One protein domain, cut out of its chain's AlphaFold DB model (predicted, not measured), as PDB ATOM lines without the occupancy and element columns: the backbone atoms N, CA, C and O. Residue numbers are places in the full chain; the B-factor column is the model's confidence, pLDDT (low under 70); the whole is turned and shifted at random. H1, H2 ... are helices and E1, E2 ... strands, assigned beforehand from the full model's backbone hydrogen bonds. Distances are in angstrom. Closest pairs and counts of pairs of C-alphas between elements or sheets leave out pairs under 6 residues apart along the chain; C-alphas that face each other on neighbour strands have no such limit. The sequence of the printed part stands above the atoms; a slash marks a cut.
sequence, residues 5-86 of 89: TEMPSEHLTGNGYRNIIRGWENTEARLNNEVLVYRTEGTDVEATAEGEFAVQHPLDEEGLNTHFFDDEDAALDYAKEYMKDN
ATOM      1  N   THR A   5     -42.870 -19.024  10.934       89.00
ATOM      2  CA  THR A   5     -41.784 -19.532  10.088       89.00
ATOM      3  C   THR A   5     -41.414 -18.489   9.045       89.00
ATOM      4  O   THR A   5     -42.285 -17.969   8.355       89.00
ATOM      5  N   GLU A   6     -40.123 -18.174   8.926       89.62
ATOM      6  CA  GLU A   6     -39.635 -17.270   7.881       89.62
ATOM      7  C   GLU A   6     -39.863 -17.891   6.499       89.62
ATOM      8  O   GLU A   6     -39.501 -19.045   6.248       89.62
ATOM      9  N   MET A   7     -40.462 -17.120   5.596       88.44
ATOM     10  CA  MET A   7     -40.733 -17.561   4.238       88.44
ATOM     11  C   MET A   7     -39.446 -17.562   3.401       88.44
ATOM     12  O   MET A   7     -38.676 -16.595   3.439       88.44
ATOM     13  N   PRO A   8     -39.214 -18.595   2.572       81.25
ATOM     14  CA  PRO A   8     -38.111 -18.580   1.624       81.25
ATOM     15  C   PRO A   8     -38.334 -17.499   0.556       81.25
ATOM     16  O   PRO A   8     -39.455 -17.262   0.105       81.25
ATOM     17  N   SER A   9     -37.250 -16.880   0.082       72.88
ATOM     18  CA  SER A   9     -37.293 -15.764  -0.881       72.88
ATOM     19  C   SER A   9     -38.028 -16.086  -2.195       72.88
ATOM     20  O   SER A   9     -38.541 -15.189  -2.862       72.88
ATOM     21  N   GLU A  10     -38.119 -17.362  -2.573       68.00
ATOM     22  CA  GLU A  10     -38.862 -17.821  -3.755       68.00
ATOM     23  C   GLU A  10     -40.384 -17.662  -3.589       68.00
ATOM     24  O   GLU A  10     -41.078 -17.308  -4.541       68.00
ATOM     25  N   HIS A  11     -40.913 -17.837  -2.372       66.44
ATOM     26  CA  HIS A  11     -42.333 -17.603  -2.078       66.44
ATOM     27  C   HIS A  11     -42.669 -16.108  -2.099       66.44
ATOM     28  O   HIS A  11     -43.734 -15.709  -2.570       66.44
ATOM     29  N   LEU A  12     -41.713 -15.278  -1.673       65.75
ATOM     30  CA  LEU A  12     -41.842 -13.822  -1.653       65.75
ATOM     31  C   LEU A  12     -41.804 -13.197  -3.053       65.75
ATOM     32  O   LEU A  12     -42.299 -12.098  -3.235       65.75
ATOM     33  N   THR A  13     -41.244 -13.882  -4.050       59.09
ATOM     34  CA  THR A  13     -41.115 -13.361  -5.425       59.09
ATOM     35  C   THR A  13     -42.135 -13.956  -6.402       59.09
ATOM     36  O   THR A  13     -42.392 -13.365  -7.453       59.09
ATOM     37  N   GLY A  14     -42.755 -15.096  -6.070       48.06
ATOM     38  CA  GLY A  14     -43.679 -15.824  -6.951       48.06
ATOM     39  C   GLY A  14     -45.146 -15.367  -6.931       48.06
ATOM     40  O   GLY A  14     -45.851 -15.576  -7.915       48.06
ATOM     41  N   ASN A  15     -45.611 -14.716  -5.858       52.66
ATOM     42  CA  ASN A  15     -47.041 -14.436  -5.625       52.66
ATOM     43  C   ASN A  15     -47.504 -13.012  -6.007       52.66
ATOM     44  O   ASN A  15     -48.535 -12.543  -5.541       52.66
ATOM     45  N   GLY A  16     -46.761 -12.300  -6.863       52.53
ATOM     46  CA  GLY A  16     -47.094 -10.913  -7.243       52.53
ATOM     47  C   GLY A  16     -46.630  -9.855  -6.235       52.53
ATOM     48  O   GLY A  16     -46.736  -8.661  -6.497       52.53
ATOM     49  N   TYR A  17     -46.030 -10.305  -5.140       60.69
ATOM     50  CA  TYR A  17     -45.319  -9.518  -4.151       60.69
ATOM     51  C   TYR A  17     -44.024  -8.934  -4.735       60.69
ATOM     52  O   TYR A  17     -42.941  -9.513  -4.664       60.69
ATOM     53  N   ARG A  18     -44.129  -7.775  -5.383       66.25
ATOM     54  CA  ARG A  18     -42.948  -6.985  -5.742       66.25
ATOM     55  C   ARG A  18     -42.498  -6.221  -4.500       66.25
ATOM     56  O   ARG A  18     -43.330  -5.710  -3.764       66.25
ATOM     57  N   ASN A  19     -41.185  -6.157  -4.287       80.00
ATOM     58  CA  ASN A  19     -40.541  -5.337  -3.254       80.00
ATOM     59  C   ASN A  19     -40.641  -5.842  -1.804       80.00
ATOM     60  O   ASN A  19     -40.311  -5.089  -0.888       80.00
ATOM     61  N   ILE A  20     -41.002  -7.114  -1.582       87.31
ATOM     62  CA  ILE A  20     -40.864  -7.744  -0.259       87.31
ATOM     63  C   ILE A  20     -39.394  -8.024   0.053       87.31
ATOM     64  O   ILE A  20     -38.667  -8.619  -0.742       87.31
ATOM     65  N   ILE A  21     -38.994  -7.620   1.252       88.62
ATOM     66  CA  ILE A  21     -37.663  -7.804   1.826       88.62
ATOM     67  C   ILE A  21     -37.647  -9.062   2.704       88.62
ATOM     68  O   ILE A  21     -36.748  -9.899   2.590       88.62
ATOM     69  N   ARG A  22     -38.658  -9.215   3.569       91.44
ATOM     70  CA  ARG A  22     -38.809 -10.339   4.508       91.44
ATOM     71  C   ARG A  22     -40.273 -10.704   4.696       91.44
ATOM     72  O   ARG A  22     -41.143  -9.848   4.574       91.44
ATOM     73  N   GLY A  23     -40.529 -11.959   5.044       91.44
ATOM     74  CA  GLY A  23     -41.867 -12.407   5.394       91.44
ATOM     75  C   GLY A  23     -41.858 -13.606   6.328       91.44
ATOM     76  O   GLY A  23     -40.909 -14.392   6.327       91.44
ATOM     77  N   TRP A  24     -42.926 -13.747   7.103       92.44
ATOM     78  CA  TRP A  24     -43.164 -14.871   8.001       92.44
ATOM     79  C   TRP A  24     -44.608 -15.329   7.887       92.44
ATOM     80  O   TRP A  24     -45.504 -14.495   7.777       92.44
ATOM     81  N   GLU A  25     -44.836 -16.637   7.953       89.56
ATOM     82  CA  GLU A  25     -46.175 -17.223   8.034       89.56
ATOM     83  C   GLU A  25     -46.416 -17.871   9.397       89.56
ATOM     84  O   GLU A  25     -45.524 -18.528   9.946       89.56
ATOM     85  N   ASN A  26     -47.631 -17.727   9.929       84.94
ATOM     86  CA  ASN A  26     -48.107 -18.546  11.035       84.94
ATOM     87  C   ASN A  26     -48.760 -19.820  10.486       84.94
ATOM     88  O   ASN A  26     -49.818 -19.785   9.856       84.94
ATOM     89  N   THR A  27     -48.104 -20.951  10.736       73.56
ATOM     90  CA  THR A  27     -48.497 -22.265  10.194       73.56
ATOM     91  C   THR A  27     -49.729 -22.878  10.870       73.56
ATOM     92  O   THR A  27     -50.303 -23.834  10.344       73.56
ATOM     93  N   GLU A  28     -50.159 -22.348  12.019       71.25
ATOM     94  CA  GLU A  28     -51.274 -22.909  12.790       71.25
ATOM     95  C   GLU A  28     -52.633 -22.285  12.450       71.25
ATOM     96  O   GLU A  28     -53.679 -22.881  12.735       71.25
ATOM     97  N   ALA A  29     -52.651 -21.117  11.812       65.12
ATOM     98  CA  ALA A  29     -53.887 -20.392  11.584       65.12
ATOM     99  C   ALA A  29     -54.445 -20.544  10.165       65.12
ATOM    100  O   ALA A  29     -53.765 -20.918   9.208       65.12
ATOM    101  N   ARG A  30     -55.746 -20.261  10.026       58.78
ATOM    102  CA  ARG A  30     -56.519 -20.613   8.825       58.78
ATOM    103  C   ARG A  30     -56.542 -19.551   7.720       58.78
ATOM    104  O   ARG A  30     -56.725 -19.953   6.575       58.78
ATOM    105  N   LEU A  31     -56.413 -18.253   8.019       59.91
ATOM    106  CA  LEU A  31     -56.461 -17.154   7.035       59.91
ATOM    107  C   LEU A  31     -55.715 -15.902   7.538       59.91
ATOM    108  O   LEU A  31     -55.847 -15.570   8.708       59.91
ATOM    109  N   ASN A  32     -55.055 -15.170   6.624       61.97
ATOM    110  CA  ASN A  32     -54.352 -13.891   6.859       61.97
ATOM    111  C   ASN A  32     -53.248 -13.952   7.924       61.97
ATOM    112  O   ASN A  32     -53.221 -13.135   8.836       61.97
ATOM    113  N   ASN A  33     -52.325 -14.899   7.774       81.50
ATOM    114  CA  ASN A  33     -51.314 -15.238   8.778       81.50
ATOM    115  C   ASN A  33     -49.905 -14.865   8.362       81.50
ATOM    116  O   ASN A  33     -48.956 -15.575   8.674       81.50
ATOM    117  N   GLU A  34     -49.775 -13.797   7.595       88.69
ATOM    118  CA  GLU A  34     -48.506 -13.398   7.016       88.69
ATOM    119  C   GLU A  34     -48.107 -12.053   7.606       88.69
ATOM    120  O   GLU A  34     -48.921 -11.132   7.665       88.69
ATOM    121  N   VAL A  35     -46.854 -11.950   8.038       91.56
ATOM    122  CA  VAL A  35     -46.209 -10.676   8.357       91.56
ATOM    123  C   VAL A  35     -45.187 -10.425   7.266       91.56
ATOM    124  O   VAL A  35     -44.290 -11.243   7.081       91.56
ATOM    125  N   LEU A  36     -45.321  -9.328   6.528       92.19
ATOM    126  CA  LEU A  36     -44.522  -9.017   5.347       92.19
ATOM    127  C   LEU A  36     -43.901  -7.633   5.498       92.19
ATOM    128  O   LEU A  36     -44.613  -6.659   5.714       92.19
ATOM    129  N   VAL A  37     -42.585  -7.545   5.331       93.62
ATOM    130  CA  VAL A  37     -41.827  -6.289   5.317       93.62
ATOM    131  C   VAL A  37     -41.434  -5.989   3.882       93.62
ATOM    132  O   VAL A  37     -40.786  -6.817   3.235       93.62
ATOM    133  N   TYR A  38     -41.810  -4.823   3.372       91.00
ATOM    134  CA  TYR A  38     -41.624  -4.470   1.967       91.00
ATOM    135  C   TYR A  38     -41.334  -2.983   1.770       91.00
ATOM    136  O   TYR A  38     -41.632  -2.165   2.636       91.00
ATOM    137  N   ARG A  39     -40.743  -2.633   0.622       91.06
ATOM    138  CA  ARG A  39     -40.599  -1.229   0.204       91.06
ATOM    139  C   ARG A  39     -41.885  -0.737  -0.435       91.06
ATOM    140  O   ARG A  39     -42.460  -1.440  -1.264       91.06
ATOM    141  N   THR A  40     -42.299   0.473  -0.088       87.62
ATOM    142  CA  THR A  40     -43.543   1.076  -0.585       87.62
ATOM    143  C   THR A  40     -43.442   1.512  -2.046       87.62
ATOM    144  O   THR A  40     -44.449   1.470  -2.751       87.62
ATOM    145  N   GLU A  41     -42.242   1.846  -2.533       85.69
ATOM    146  CA  GLU A  41     -41.983   2.178  -3.942       85.69
ATOM    147  C   GLU A  41     -42.530   1.090  -4.880       85.69
ATOM    148  O   GLU A  41     -42.263  -0.096  -4.695       85.69
ATOM    149  N   GLY A  42     -43.286   1.474  -5.909       75.38
ATOM    150  CA  GLY A  42     -43.807   0.560  -6.923       75.38
ATOM    151  C   GLY A  42     -44.931  -0.362  -6.443       75.38
ATOM    152  O   GLY A  42     -45.229  -1.345  -7.128       75.38
ATOM    153  N   THR A  43     -45.538  -0.068  -5.290       77.88
ATOM    154  CA  THR A  43     -46.699  -0.789  -4.744       77.88
ATOM    155  C   THR A  43     -47.961   0.071  -4.803       77.88
ATOM    156  O   THR A  43     -47.893   1.294  -4.902       77.88
ATOM    157  N   ASP A  44     -49.138  -0.548  -4.696       75.06
ATOM    158  CA  ASP A  44     -50.412   0.185  -4.726       75.06
ATOM    159  C   ASP A  44     -50.576   1.165  -3.548       75.06
ATOM    160  O   ASP A  44     -51.364   2.109  -3.635       75.06
ATOM    161  N   VAL A  45     -49.821   0.968  -2.459       74.69
ATOM    162  CA  VAL A  45     -49.837   1.855  -1.287       74.69
ATOM    163  C   VAL A  45     -48.883   3.041  -1.417       74.69
ATOM    164  O   VAL A  45     -48.947   3.933  -0.580       74.69
ATOM    165  N   GLU A  46     -48.041   3.104  -2.455       79.31
ATOM    166  CA  GLU A  46     -47.029   4.159  -2.644       79.31
ATOM    167  C   GLU A  46     -47.628   5.571  -2.561       79.31
ATOM    168  O   GLU A  46     -47.084   6.450  -1.902       79.31
ATOM    169  N   ALA A  47     -48.793   5.788  -3.180       78.75
ATOM    170  CA  ALA A  47     -49.442   7.099  -3.229       78.75
ATOM    171  C   ALA A  47     -49.967   7.589  -1.865       78.75
ATOM    172  O   ALA A  47     -50.262   8.776  -1.712       78.75
ATOM    173  N   THR A  48     -50.125   6.679  -0.906       82.88
ATOM    174  CA  THR A  48     -50.635   6.953   0.443       82.88
ATOM    175  C   THR A  48     -49.639   6.565   1.531       82.88
ATOM    176  O   THR A  48     -49.984   6.629   2.705       82.88
ATOM    177  N   ALA A  49     -48.441   6.123   1.152       83.25
ATOM    178  CA  ALA A  49     -47.430   5.670   2.086       83.25
ATOM    179  C   ALA A  49     -46.868   6.858   2.867       83.25
ATOM    180  O   ALA A  49     -46.522   7.892   2.296       83.25
ATOM    181  N   GLU A  50     -46.741   6.679   4.178       87.69
ATOM    182  CA  GLU A  50     -46.126   7.657   5.081       87.69
ATOM    183  C   GLU A  50     -44.650   7.322   5.375       87.69
ATOM    184  O   GLU A  50     -44.071   7.890   6.293       87.69
ATOM    185  N   GLY A  51     -44.047   6.412   4.597       90.12
ATOM    186  CA  GLY A  51     -42.654   5.979   4.734       90.12
ATOM    187  C   GLY A  51     -42.164   5.123   3.558       90.12
ATOM    188  O   GLY A  51     -42.948   4.697   2.700       90.12
ATOM    189  N   GLU A  52     -40.855   4.871   3.507       91.94
ATOM    190  CA  GLU A  52     -40.184   4.075   2.460       91.94
ATOM    191  C   GLU A  52     -40.426   2.561   2.599       91.94
ATOM    192  O   GLU A  52     -40.360   1.809   1.620       91.94
ATOM    193  N   PHE A  53     -40.734   2.114   3.812       93.62
ATOM    194  CA  PHE A  53     -40.971   0.725   4.176       93.62
ATOM    195  C   PHE A  53     -42.355   0.568   4.794       93.62
ATOM    196  O   PHE A  53     -42.919   1.496   5.373       93.62
ATOM    197  N   ALA A  54     -42.904  -0.633   4.681       92.75
ATOM    198  CA  ALA A  54     -44.160  -0.987   5.306       92.75
ATOM    199  C   ALA A  54     -44.115  -2.410   5.851       92.75
ATOM    200  O   ALA A  54     -43.442  -3.289   5.303       92.75
ATOM    201  N   VAL A  55     -44.868  -2.622   6.927       93.50
ATOM    202  CA  VAL A  55     -45.130  -3.942   7.492       93.50
ATOM    203  C   VAL A  55     -46.609  -4.236   7.343       93.50
ATOM    204  O   VAL A  55     -47.427  -3.593   7.995       93.50
ATOM    205  N   GLN A  56     -46.951  -5.210   6.505       91.56
ATOM    206  CA  GLN A  56     -48.291  -5.787   6.457       91.56
ATOM    207  C   GLN A  56     -48.362  -6.954   7.439       91.56
ATOM    208  O   GLN A  56     -47.453  -7.777   7.483       91.56
ATOM    209  N   HIS A  57     -49.436  -7.046   8.213       90.88
ATOM    210  CA  HIS A  57     -49.654  -8.104   9.203       90.88
ATOM    211  C   HIS A  57     -51.167  -8.341   9.405       90.88
ATOM    212  O   HIS A  57     -51.974  -7.569   8.873       90.88
ATOM    213  N   PRO A  58     -51.602  -9.398  10.124       89.12
ATOM    214  CA  PRO A  58     -52.995  -9.498  10.568       89.12
ATOM    215  C   PRO A  58     -53.415  -8.271  11.397       89.12
ATOM    216  O   PRO A  58     -52.565  -7.520  11.848       89.12
ATOM    217  N   LEU A  59     -54.714  -8.043  11.606       87.75
ATOM    218  CA  LEU A  59     -55.173  -6.860  12.348       87.75
ATOM    219  C   LEU A  59     -54.555  -6.796  13.753       87.75
ATOM    220  O   LEU A  59     -54.649  -7.764  14.509       87.75
ATOM    221  N   ASP A  60     -53.973  -5.650  14.090       85.38
ATOM    222  CA  ASP A  60     -53.512  -5.341  15.443       85.38
ATOM    223  C   ASP A  60     -54.649  -4.826  16.349       85.38
ATOM    224  O   ASP A  60     -55.828  -4.795  15.976       85.38
ATOM    225  N   GLU A  61     -54.290  -4.410  17.567       83.50
ATOM    226  CA  GLU A  61     -55.219  -3.863  18.563       83.50
ATOM    227  C   GLU A  61     -55.881  -2.540  18.129       83.50
ATOM    228  O   GLU A  61     -56.952  -2.196  18.635       83.50
ATOM    229  N   GLU A  62     -55.283  -1.815  17.181       85.44
ATOM    230  CA  GLU A  62     -55.811  -0.574  16.604       85.44
ATOM    231  C   GLU A  62     -56.709  -0.840  15.384       85.44
ATOM    232  O   GLU A  62     -57.359   0.072  14.863       85.44
ATOM    233  N   GLY A  63     -56.808  -2.100  14.951       85.88
ATOM    234  CA  GLY A  63     -57.547  -2.499  13.761       85.88
ATOM    235  C   GLY A  63     -56.840  -2.105  12.464       85.88
ATOM    236  O   GLY A  63     -57.498  -2.004  11.425       85.88
ATOM    237  N   LEU A  64     -55.526  -1.882  12.517       87.88
ATOM    238  CA  LEU A  64     -54.680  -1.652  11.356       87.88
ATOM    239  C   LEU A  64     -54.003  -2.959  10.939       87.88
ATOM    240  O   LEU A  64     -53.734  -3.848  11.743       87.88
ATOM    241  N   ASN A  65     -53.756  -3.093   9.641       89.50
ATOM    242  CA  ASN A  65     -53.067  -4.242   9.051       89.50
ATOM    243  C   ASN A  65     -51.795  -3.828   8.297       89.50
ATOM    244  O   ASN A  65     -51.206  -4.640   7.584       89.50
ATOM    245  N   THR A  66     -51.430  -2.546   8.351       91.31
ATOM    246  CA  THR A  66     -50.264  -1.990   7.667       91.31
ATOM    247  C   THR A  66     -49.738  -0.795   8.447       91.31
ATOM    248  O   THR A  66     -50.501   0.126   8.736       91.31
ATOM    249  N   HIS A  67     -48.440  -0.802   8.744       94.00
ATOM    250  CA  HIS A  67     -47.718   0.320   9.355       94.00
ATOM    251  C   HIS A  67     -46.554   0.742   8.468       94.00
ATOM    252  O   HIS A  67     -45.921  -0.113   7.844       94.00
ATOM    253  N   PHE A  68     -46.281   2.044   8.413       94.25
ATOM    254  CA  PHE A  68     -45.253   2.638   7.557       94.25
ATOM    255  C   PHE A  68     -44.050   3.109   8.373       94.25
ATOM    256  O   PHE A  68     -44.195   3.591   9.495       94.25
ATOM    257  N   PHE A  69     -42.864   2.984   7.785       95.50
ATOM    258  CA  PHE A  69     -41.587   3.294   8.418       95.50
ATOM    259  C   PHE A  69     -40.645   3.935   7.398       95.50
ATOM    260  O   PHE A  69     -40.626   3.542   6.233       95.50
ATOM    261  N   ASP A  70     -39.821   4.882   7.835       94.88
ATOM    262  CA  ASP A  70     -38.755   5.451   6.996       94.88
ATOM    263  C   ASP A  70     -37.508   4.550   6.937       94.88
ATOM    264  O   ASP A  70     -36.671   4.699   6.053       94.88
ATOM    265  N   ASP A  71     -37.375   3.604   7.871       94.69
ATOM    266  CA  ASP A  71     -36.178   2.786   8.065       94.69
ATOM    267  C   ASP A  71     -36.493   1.280   8.046       94.69
ATOM    268  O   ASP A  71     -37.486   0.823   8.623       94.69
ATOM    269  N   GLU A  72     -35.632   0.503   7.380       94.31
ATOM    270  CA  GLU A  72     -35.795  -0.948   7.231       94.31
ATOM    271  C   GLU A  72     -35.652  -1.678   8.570       94.31
ATOM    272  O   GLU A  72     -36.434  -2.584   8.859       94.31
ATOM    273  N   ASP A  73     -34.677  -1.284   9.397       95.88
ATOM    274  CA  ASP A  73     -34.428  -1.929  10.687       95.88
ATOM    275  C   ASP A  73     -35.614  -1.692  11.635       95.88
ATOM    276  O   ASP A  73     -36.071  -2.631  12.288       95.88
ATOM    277  N   ALA A  74     -36.188  -0.484  11.634       96.06
ATOM    278  CA  ALA A  74     -37.409  -0.169  12.377       96.06
ATOM    279  C   ALA A  74     -38.605  -1.028  11.931       96.06
ATOM    280  O   ALA A  74     -39.321  -1.575  12.773       96.06
ATOM    281  N   ALA A  75     -38.797  -1.206  10.620       95.81
ATOM    282  CA  ALA A  75     -39.848  -2.073  10.087       95.81
ATOM    283  C   ALA A  75     -39.628  -3.549  10.479       95.81
ATOM    284  O   ALA A  75     -40.565  -4.257  10.859       95.81
ATOM    285  N   LEU A  76     -38.383  -4.028  10.430       95.69
ATOM    286  CA  LEU A  76     -38.031  -5.392  10.827       95.69
ATOM    287  C   LEU A  76     -38.227  -5.632  12.323       95.69
ATOM    288  O   LEU A  76     -38.660  -6.720  12.712       95.69
ATOM    289  N   ASP A  77     -37.888  -4.662  13.161       96.12
ATOM    290  CA  ASP A  77     -38.061  -4.780  14.604       96.12
ATOM    291  C   ASP A  77     -39.541  -4.761  14.981       96.12
ATOM    292  O   ASP A  77     -39.974  -5.666  15.698       96.12
ATOM    293  N   TYR A  78     -40.341  -3.878  14.375       95.31
ATOM    294  CA  TYR A  78     -41.795  -3.899  14.531       95.31
ATOM    295  C   TYR A  78     -42.402  -5.254  14.131       95.31
ATOM    296  O   TYR A  78     -43.178  -5.838  14.885       95.31
ATOM    297  N   ALA A  79     -42.007  -5.815  12.981       94.38
ATOM    298  CA  ALA A  79     -42.500  -7.119  12.534       94.38
ATOM    299  C   ALA A  79     -42.204  -8.241  13.549       94.38
ATOM    300  O   ALA A  79     -43.058  -9.088  13.829       94.38
ATOM    301  N   LYS A  80     -40.999  -8.249  14.136       93.38
ATOM    302  CA  LYS A  80     -40.617  -9.226  15.169       93.38
ATOM    303  C   LYS A  80     -41.395  -9.027  16.465       93.38
ATOM    304  O   LYS A  80     -41.771 -10.022  17.087       93.38
ATOM    305  N   GLU A  81     -41.602  -7.779  16.883       93.44
ATOM    306  CA  GLU A  81     -42.405  -7.448  18.062       93.44
ATOM    307  C   GLU A  81     -43.848  -7.912  17.873       93.44
ATOM    308  O   GLU A  81     -44.344  -8.684  18.696       93.44
ATOM    309  N   TYR A  82     -44.454  -7.607  16.724       91.75
ATOM    310  CA  TYR A  82     -45.788  -8.083  16.375       91.75
ATOM    311  C   TYR A  82     -45.898  -9.609  16.506       91.75
ATOM    312  O   TYR A  82     -46.765 -10.109  17.221       91.75
ATOM    313  N   MET A  83     -44.992 -10.375  15.886       90.44
ATOM    314  CA  MET A  83     -45.006 -11.847  15.950       90.44
ATOM    315  C   MET A  83     -44.781 -12.407  17.360       90.44
ATOM    316  O   MET A  83     -45.199 -13.528  17.673       90.44
ATOM    317  N   LYS A  84     -44.065 -11.669  18.214       90.25
ATOM    318  CA  LYS A  84     -43.827 -12.052  19.607       90.25
ATOM    319  C   LYS A  84     -45.085 -11.867  20.448       90.25
ATOM    320  O   LYS A  84     -45.388 -12.755  21.244       90.25
ATOM    321  N   ASP A  85     -45.790 -10.763  20.244       88.62
ATOM    322  CA  ASP A  85     -47.015 -10.436  20.972       88.62
ATOM    323  C   ASP A  85     -48.220 -11.228  20.443       88.62
ATOM    324  O   ASP A  85     -49.183 -11.471  21.168       88.62
ATOM    325  N   ASN A  86     -48.107 -11.748  19.216       84.88
ATOM    326  CA  ASN A  86     -49.155 -12.476  18.514       84.88
ATOM    327  C   ASN A  86     -48.721 -13.901  18.099       84.88
ATOM    328  O   ASN A  86     -48.646 -14.218  16.908       84.88
TER     329      ASN A  86
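AT A GLANCE: This is residues 5 to 86 of the 89 residues of an uncharacterized protein of Halorubrum sp. AJ67 (UniProt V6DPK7). A sheet of four antiparallel strands has the long helix H2 lying along one face, over the inner strands E2 and E3, while the short helix H1 packs crosswise on the edge strand E1 from the opposite face. The 82 printed residues hold two named helices and four named strands, in the order H1 E1 E2 E3 E4 H2 along the chain. The sheet's order is E1 - E2 - E3 - E4, and the class is mixed, helices and strands. The whole is compact, with a radius of gyration of the C-alphas of 12.0 A, and rounded, spanning 34 by 30 by 21 A.

IN THESE COORDINATES: Begin with the sheet at C-alpha 20, (-40.864, -7.744, -0.259), where E1, residues 20 to 26, starts its run of 17.2 A. E2, residues 34 to 39, comes back over 16.0 A. E3 is residues 53 to 56, 10.1 A long, and E4 is residues 66 to 69, 10.2 A long. From C-alpha 72 at (-35.795, -0.948, 7.231), H2, residues 72 to 85, runs 20.1 A to C-alpha 85 at (-47.015, -10.436, 20.972). Before the sheet, look for H1 at residues 9 to 14, 8.8 A long.

HOW THE PARTS SIT: The strands form a meander, each the antiparallel neighbour of the one before, and each successive pair is a hairpin. Between E1 and E2, look at N 24 and O 35, 2.9 A apart and within hydrogen-bond range. Between E2 and E3, N 36 and O 56 are 2.8 A apart; between E3 and E4, N 55 and O 67 are 2.9 A apart, both within that range. Residues 5 to 6 make a short antiparallel pairing with residues 24 to 25 of E1. H2 is on the sheet at a height of 8.2 A, over E2 and E3, and runs along the strands, at 7 degrees to E3 on the local plane. Its closest C-alphas to E3 are those of Ala 75 and Val 55, 6.2 A apart. H1 is on the opposite face, over E1, at a height of 9.0 A, only just, with a local plane fitted to 6 C-alphas; it runs across the strands, at 77 degrees to E1 on the local plane. The closest C-alphas of H1 and E1 are those of Leu 12 and Ile 20, 6.3 A apart. H1 and H2 are apart. In both helices every O i to N i+4 pair is within hydrogen-bond range.

THE WHOLE: The two C-alphas farthest apart, those of Glu 28 and Ala 47, are 34.1 A from each other. The printed part has no cut. The link from E2 to E3, residues 40 to 52, is long. Mean pLDDT of the printed part is 83.8; look for values under 70 at residues 10 to 18 and 29 to 32.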